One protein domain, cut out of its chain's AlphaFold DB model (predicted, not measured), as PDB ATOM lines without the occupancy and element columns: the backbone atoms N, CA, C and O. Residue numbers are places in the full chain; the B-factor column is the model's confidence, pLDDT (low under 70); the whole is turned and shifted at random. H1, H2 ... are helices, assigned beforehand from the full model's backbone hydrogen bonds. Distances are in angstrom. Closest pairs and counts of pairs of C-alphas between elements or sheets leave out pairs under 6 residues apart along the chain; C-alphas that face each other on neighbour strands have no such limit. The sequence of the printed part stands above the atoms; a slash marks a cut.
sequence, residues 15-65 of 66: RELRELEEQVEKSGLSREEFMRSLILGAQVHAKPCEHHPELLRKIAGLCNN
ATOM      1  N   ARG A  15      11.377 -51.650 638.534       98.50
ATOM      2  CA  ARG A  15      10.698 -52.153 637.336       98.50
ATOM      3  C   ARG A  15      11.696 -52.392 636.206       98.50
ATOM      4  O   ARG A  15      11.675 -53.458 635.604       98.50
ATOM      5  N   GLU A  16      12.564 -51.421 635.949       98.06
ATOM      6  CA  GLU A  16      13.601 -51.506 634.916       98.06
ATOM      7  C   GLU A  16      14.577 -52.656 635.191       98.06
ATOM      8  O   GLU A  16      14.947 -53.384 634.273       98.06
ATOM      9  N   LEU A  17      14.958 -52.858 636.459       98.00
ATOM     10  CA  LEU A  17      15.810 -53.981 636.847       98.00
ATOM     11  C   LEU A  17      15.129 -55.325 636.570       98.00
ATOM     12  O   LEU A  17      15.749 -56.198 635.966       98.00
ATOM     13  N   ARG A  18      13.855 -55.475 636.951       98.25
ATOM     14  CA  ARG A  18      13.093 -56.705 636.693       98.25
ATOM     15  C   ARG A  18      12.975 -56.988 635.196       98.25
ATOM     16  O   ARG A  18      13.224 -58.107 634.763       98.25
ATOM     17  N   GLU A  19      12.631 -55.977 634.400       96.94
ATOM     18  CA  GLU A  19      12.526 -56.117 632.943       96.94
ATOM     19  C   GLU A  19      13.872 -56.507 632.307       96.94
ATOM     20  O   GLU A  19      13.898 -57.339 631.399       96.94
ATOM     21  N   LEU A  20      14.992 -55.952 632.791       96.00
ATOM     22  CA  LEU A  20      16.331 -56.342 632.345       96.00
ATOM     23  C   LEU A  20      16.641 -57.802 632.700       96.00
ATOM     24  O   LEU A  20      17.161 -58.534 631.862       96.00
ATOM     25  N   GLU A  21      16.342 -58.233 633.924       96.88
ATOM     26  CA  GLU A  21      16.611 -59.601 634.379       96.88
ATOM     27  C   GLU A  21      15.796 -60.637 633.600       96.88
ATOM     28  O   GLU A  21      16.374 -61.611 633.118       96.88
ATOM     29  N   GLU A  22      14.508 -60.380 633.360       96.88
ATOM     30  CA  GLU A  22      13.661 -61.250 632.537       96.88
ATOM     31  C   GLU A  22      14.171 -61.366 631.090       96.88
ATOM     32  O   GLU A  22      14.128 -62.444 630.494       96.88
ATOM     33  N   GLN A  23      14.645 -60.269 630.492       95.06
ATOM     34  CA  GLN A  23      15.188 -60.296 629.128       95.06
ATOM     35  C   GLN A  23      16.516 -61.050 629.054       95.06
ATOM     36  O   GLN A  23      16.733 -61.830 628.124       95.06
ATOM     37  N   VAL A  24      17.388 -60.854 630.045       95.69
ATOM     38  CA  VAL A  24      18.656 -61.582 630.160       95.69
ATOM     39  C   VAL A  24      18.388 -63.081 630.289       95.69
ATOM     40  O   VAL A  24      18.948 -63.854 629.512       95.69
ATOM     41  N   GLU A  25      17.475 -63.485 631.173       95.19
ATOM     42  CA  GLU A  25      17.076 -64.885 631.347       95.19
ATOM     43  C   GLU A  25      16.543 -65.488 630.040       95.19
ATOM     44  O   GLU A  25      17.032 -66.524 629.587       95.19
ATOM     45  N   LYS A  26      15.609 -64.798 629.371       92.12
ATOM     46  CA  LYS A  26      15.041 -65.251 628.091       92.12
ATOM     47  C   LYS A  26      16.087 -65.357 626.982       92.12
ATOM     48  O   LYS A  26      15.966 -66.229 626.126       92.12
ATOM     49  N   SER A  27      17.092 -64.481 626.968       93.00
ATOM     50  CA  SER A  27      18.145 -64.484 625.943       93.00
ATOM     51  C   SER A  27      19.159 -65.621 626.106       93.00
ATOM     52  O   SER A  27      19.779 -66.035 625.129       93.00
ATOM     53  N   GLY A  28      19.359 -66.116 627.333       92.12
ATOM     54  CA  GLY A  28      20.436 -67.054 627.659       92.12
ATOM     55  C   GLY A  28      21.848 -66.445 627.647       92.12
ATOM     56  O   GLY A  28      22.820 -67.182 627.797       92.12
ATOM     57  N   LEU A  29      21.980 -65.125 627.472       95.00
ATOM     58  CA  LEU A  29      23.252 -64.403 627.532       95.00
ATOM     59  C   LEU A  29      23.556 -63.948 628.963       95.00
ATOM     60  O   LEU A  29      22.666 -63.790 629.796       95.00
ATOM     61  N   SER A  30      24.824 -63.645 629.247       95.50
ATOM     62  CA  SER A  30      25.150 -62.886 630.461       95.50
ATOM     63  C   SER A  30      24.621 -61.450 630.353       95.50
ATOM     64  O   SER A  30      24.562 -60.889 629.259       95.50
ATOM     65  N   ARG A  31      24.310 -60.797 631.480       95.62
ATOM     66  CA  ARG A  31      23.848 -59.392 631.502       95.62
ATOM     67  C   ARG A  31      24.771 -58.447 630.719       95.62
ATOM     68  O   ARG A  31      24.298 -57.591 629.979       95.62
ATOM     69  N   GLU A  32      26.086 -58.608 630.864       94.81
ATOM     70  CA  GLU A  32      27.077 -57.769 630.176       94.81
ATOM     71  C   GLU A  32      27.093 -58.015 628.659       94.81
ATOM     72  O   GLU A  32      27.243 -57.084 627.867       94.81
ATOM     73  N   GLU A  33      26.938 -59.267 628.236       95.00
ATOM     74  CA  GLU A  33      26.874 -59.636 626.824       95.00
ATOM     75  C   GLU A  33      25.553 -59.228 626.173       95.00
ATOM     76  O   GLU A  33      25.562 -58.712 625.055       95.00
ATOM     77  N   PHE A  34      24.444 -59.370 626.897       95.88
ATOM     78  CA  PHE A  34      23.130 -58.890 626.494       95.88
ATOM     79  C   PHE A  34      23.161 -57.380 626.226       95.88
ATOM     80  O   PHE A  34      22.880 -56.944 625.111       95.88
ATOM     81  N   MET A  35      23.618 -56.579 627.198       95.00
ATOM     82  CA  MET A  35      23.729 -55.126 627.016       95.00
ATOM     83  C   MET A  35      24.680 -54.752 625.875       95.00
ATOM     84  O   MET A  35      24.390 -53.838 625.108       95.00
ATOM     85  N   ARG A  36      25.799 -55.469 625.712       94.69
ATOM     86  CA  ARG A  36      26.715 -55.230 624.587       94.69
ATOM     87  C   ARG A  36      26.049 -55.495 623.240       94.69
ATOM     88  O   ARG A  36      26.262 -54.726 622.309       94.69
ATOM     89  N   SER A  37      25.267 -56.564 623.143       94.44
ATOM     90  CA  SER A  37      24.538 -56.924 621.926       94.44
ATOM     91  C   SER A  37      23.527 -55.835 621.561       94.44
ATOM     92  O   SER A  37      23.499 -55.396 620.414       94.44
ATOM     93  N   LEU A  38      22.793 -55.313 622.553       93.00
ATOM     94  CA  LEU A  38      21.867 -54.194 622.359       93.00
ATOM     95  C   LEU A  38      22.573 -52.909 621.905       93.00
ATOM     96  O   LEU A  38      22.111 -52.262 620.971       93.00
ATOM     97  N   ILE A  39      23.714 -52.553 622.511       93.69
ATOM     98  CA  ILE A  39      24.504 -51.367 622.120       93.69
ATOM     99  C   ILE A  39      24.972 -51.456 620.659       93.69
ATOM    100  O   ILE A  39      25.063 -50.438 619.977       93.69
ATOM    101  N   LEU A  40      25.256 -52.665 620.167       94.44
ATOM    102  CA  LEU A  40      25.652 -52.914 618.779       94.44
ATOM    103  C   LEU A  40      24.459 -53.078 617.819       94.44
ATOM    104  O   LEU A  40      24.670 -53.372 616.644       94.44
ATOM    105  N   GLY A  41      23.221 -52.898 618.292       90.19
ATOM    106  CA  GLY A  41      22.010 -52.988 617.472       90.19
ATOM    107  C   GLY A  41      21.583 -54.415 617.116       90.19
ATOM    108  O   GLY A  41      20.789 -54.598 616.195       90.19
ATOM    109  N   ALA A  42      22.093 -55.434 617.814       89.56
ATOM    110  CA  ALA A  42      21.661 -56.808 617.591       89.56
ATOM    111  C   ALA A  42      20.203 -57.002 618.037       89.56
ATOM    112  O   ALA A  42      19.811 -56.579 619.128       89.56
ATOM    113  N   GLN A  43      19.413 -57.705 617.222       85.31
ATOM    114  CA  GLN A  43      18.113 -58.216 617.648       85.31
ATOM    115  C   GLN A  43      18.336 -59.466 618.502       85.31
ATOM    116  O   GLN A  43      18.737 -60.516 617.999       85.31
ATOM    117  N   VAL A  44      18.126 -59.344 619.813       81.62
ATOM    118  CA  VAL A  44      18.274 -60.470 620.739       81.62
ATOM    119  C   VAL A  44      16.968 -61.256 620.768       81.62
ATOM    120  O   VAL A  44      15.955 -60.788 621.285       81.62
ATOM    121  N   HIS A  45      16.995 -62.455 620.196       81.06
ATOM    122  CA  HIS A  45      15.877 -63.389 620.253       81.06
ATOM    123  C   HIS A  45      15.949 -64.246 621.518       81.06
ATOM    124  O   HIS A  45      17.018 -64.432 622.104       81.06
ATOM    125  N   ALA A  46      14.799 -64.778 621.936       80.94
ATOM    126  CA  ALA A  46      14.760 -65.749 623.019       80.94
ATOM    127  C   ALA A  46      15.596 -66.983 622.656       80.94
ATOM    128  O   ALA A  46      15.628 -67.400 621.492       80.94
ATOM    129  N   LYS A  47      16.244 -67.579 623.659       80.00
ATOM    130  CA  LYS A  47      16.991 -68.819 623.487       80.00
ATOM    131  C   LYS A  47      16.051 -69.876 622.883       80.00
ATOM    132  O   LYS A  47      14.976 -70.114 623.445       80.00
ATOM    133  N   PRO A  48      16.421 -70.515 621.758       77.88
ATOM    134  CA  PRO A  48      15.635 -71.610 621.203       77.88
ATOM    135  C   PRO A  48      15.445 -72.702 622.257       77.88
ATOM    136  O   PRO A  48      16.380 -73.013 622.996       77.88
ATOM    137  N   CYS A  49      14.250 -73.288 622.352       80.44
ATOM    138  CA  CYS A  49      14.034 -74.341 623.341       80.44
ATOM    139  C   CYS A  49      14.775 -75.632 622.947       80.44
ATOM    140  O   CYS A  49      14.857 -75.986 621.768       80.44
ATOM    141  N   GLU A  50      15.274 -76.356 623.950       79.75
ATOM    142  CA  GLU A  50      16.148 -77.533 623.778       79.75
ATOM    143  C   GLU A  50      15.465 -78.712 623.053       79.75
ATOM    144  O   GLU A  50      16.130 -79.598 622.522       79.75
ATOM    145  N   HIS A  51      14.132 -78.710 622.972       81.50
ATOM    146  CA  HIS A  51      13.359 -79.759 622.304       81.50
ATOM    147  C   HIS A  51      13.459 -79.709 620.770       81.50
ATOM    148  O   HIS A  51      13.365 -80.745 620.110       81.50
ATOM    149  N   HIS A  52      13.647 -78.521 620.178       80.06
ATOM    150  CA  HIS A  52      13.683 -78.378 618.716       80.06
ATOM    151  C   HIS A  52      14.903 -79.062 618.075       80.06
ATOM    152  O   HIS A  52      14.708 -79.783 617.097       80.06
ATOM    153  N   PRO A  53      16.138 -78.924 618.598       83.25
ATOM    154  CA  PRO A  53      17.300 -79.641 618.069       83.25
ATOM    155  C   PRO A  53      17.134 -81.165 618.055       83.25
ATOM    156  O   PRO A  53      17.484 -81.817 617.070       83.25
ATOM    157  N   GLU A  54      16.565 -81.750 619.113       82.69
ATOM    158  CA  GLU A  54      16.297 -83.191 619.150       82.69
ATOM    159  C   GLU A  54      15.266 -83.618 618.110       82.69
ATOM    160  O   GLU A  54      15.453 -84.640 617.444       82.69
ATOM    161  N   LEU A  55      14.192 -82.841 617.961       84.88
ATOM    162  CA  LEU A  55      13.178 -83.086 616.942       84.88
ATOM    163  C   LEU A  55      13.787 -83.020 615.536       84.88
ATOM    164  O   LEU A  55      13.588 -83.939 614.743       84.88
ATOM    165  N   LEU A  56      14.589 -81.991 615.249       86.25
ATOM    166  CA  LEU A  56      15.283 -81.838 613.969       86.25
ATOM    167  C   LEU A  56      16.229 -83.011 613.690       86.25
ATOM    168  O   LEU A  56      16.236 -83.537 612.580       86.25
ATOM    169  N   ARG A  57      16.975 -83.480 614.699       87.44
ATOM    170  CA  ARG A  57      17.847 -84.656 614.567       87.44
ATOM    171  C   ARG A  57      17.055 -85.925 614.245       87.44
ATOM    172  O   ARG A  57      17.483 -86.700 613.394       87.44
ATOM    173  N   LYS A  58      15.908 -86.141 614.903       87.31
ATOM    174  CA  LYS A  58      15.025 -87.287 614.622       87.31
ATOM    175  C   LYS A  58      14.488 -87.230 613.190       87.31
ATOM    176  O   LYS A  58      14.563 -88.233 612.490       87.31
ATOM    177  N   ILE A  59      14.018 -86.065 612.743       89.31
ATOM    178  CA  ILE A  59      13.520 -85.864 611.373       89.31
ATOM    179  C   ILE A  59      14.631 -86.119 610.349       89.31
ATOM    180  O   ILE A  59      14.426 -86.879 609.409       89.31
ATOM    181  N   ALA A  60      15.828 -85.562 610.555       88.19
ATOM    182  CA  ALA A  60      16.968 -85.798 609.670       88.19
ATOM    183  C   ALA A  60      17.333 -87.289 609.591       88.19
ATOM    184  O   ALA A  60      17.588 -87.809 608.508       88.19
ATOM    185  N   GLY A  61      17.301 -88.001 610.722       87.00
ATOM    186  CA  GLY A  61      17.497 -89.450 610.757       87.00
ATOM    187  C   GLY A  61      16.449 -90.223 609.951       87.00
ATOM    188  O   GLY A  61      16.797 -91.194 609.293       87.00
ATOM    189  N   LEU A  62      15.185 -89.791 609.951       87.31
ATOM    190  CA  LEU A  62      14.143 -90.407 609.123       87.31
ATOM    191  C   LEU A  62      14.375 -90.148 607.627       87.31
ATOM    192  O   LEU A  62      14.271 -91.076 606.833       87.31
ATOM    193  N   CYS A  63      14.728 -88.919 607.242       82.00
ATOM    194  CA  CYS A  63      14.938 -88.552 605.838       82.00
ATOM    195  C   CYS A  63      16.206 -89.162 605.219       82.00
ATOM    196  O   CYS A  63      16.230 -89.404 604.020       82.00
ATOM    197  N   ASN A  64      17.247 -89.418 606.016       79.88
ATOM    198  CA  ASN A  64      18.519 -89.970 605.533       79.88
ATOM    199  C   ASN A  64      18.515 -91.501 605.362       79.88
ATOM    200  O   ASN A  64      19.500 -92.053 604.884       79.88
ATOM    201  N   ASN A  65      17.447 -92.185 605.787       70.06
ATOM    202  CA  ASN A  65      17.272 -93.636 605.643       70.06
ATOM    203  C   ASN A  65      16.251 -94.002 604.543       70.06
ATOM    204  O   ASN A  65      15.752 -95.128 604.535       70.06
TER     205      ASN A  65
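AT A GLANCE: This is residues 15 to 65 of the 66 residues of the protein "Ribbon-helix-helix protein, CopG family" of Ruminococcus sp. AM49-8 (UniProt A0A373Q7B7). H1 and H2 meet near their ends as an L in a small body, and H3 sticks out from it within an arm, residues 49 to 65, that makes the length. The printed part has 51 residues with three named helices, H1, H2 and H3 in chain order, and no named strand; the class is all helix. The whole is extended, with a radius of gyration of the C-alphas of 15.9 A and spans of 51 by 22 by 13 A.

IN THESE COORDINATES: H1, residues 15 to 27, begins with C-alpha 15 at (10.698, -52.153, 637.336) and is 18.4 A long. H2, residues 31 to 39, is 12.4 A long. H3, residues 51 to 63, is 18.7 A long and ends with C-alpha 63 at (14.938, -88.552, 605.838).

HOW THE PARTS SIT: H1 and H2 touch only at the corner by their tight link, about perpendicular at 87 degrees; their closest C-alphas, of Val 24 and Arg 31, are 5.8 A apart. H3 is apart from H1 and H2. In H1, H2 and H3 every O i to N i+4 pair is within hydrogen-bond range.

THE WHOLE: The C-alphas farthest apart, of Arg 15 and Asn 65, are 52.6 A apart. The link from H2 to H3 is long, with 11 residues. The printed part has no cut, and no printed residue has a pLDDT under 70.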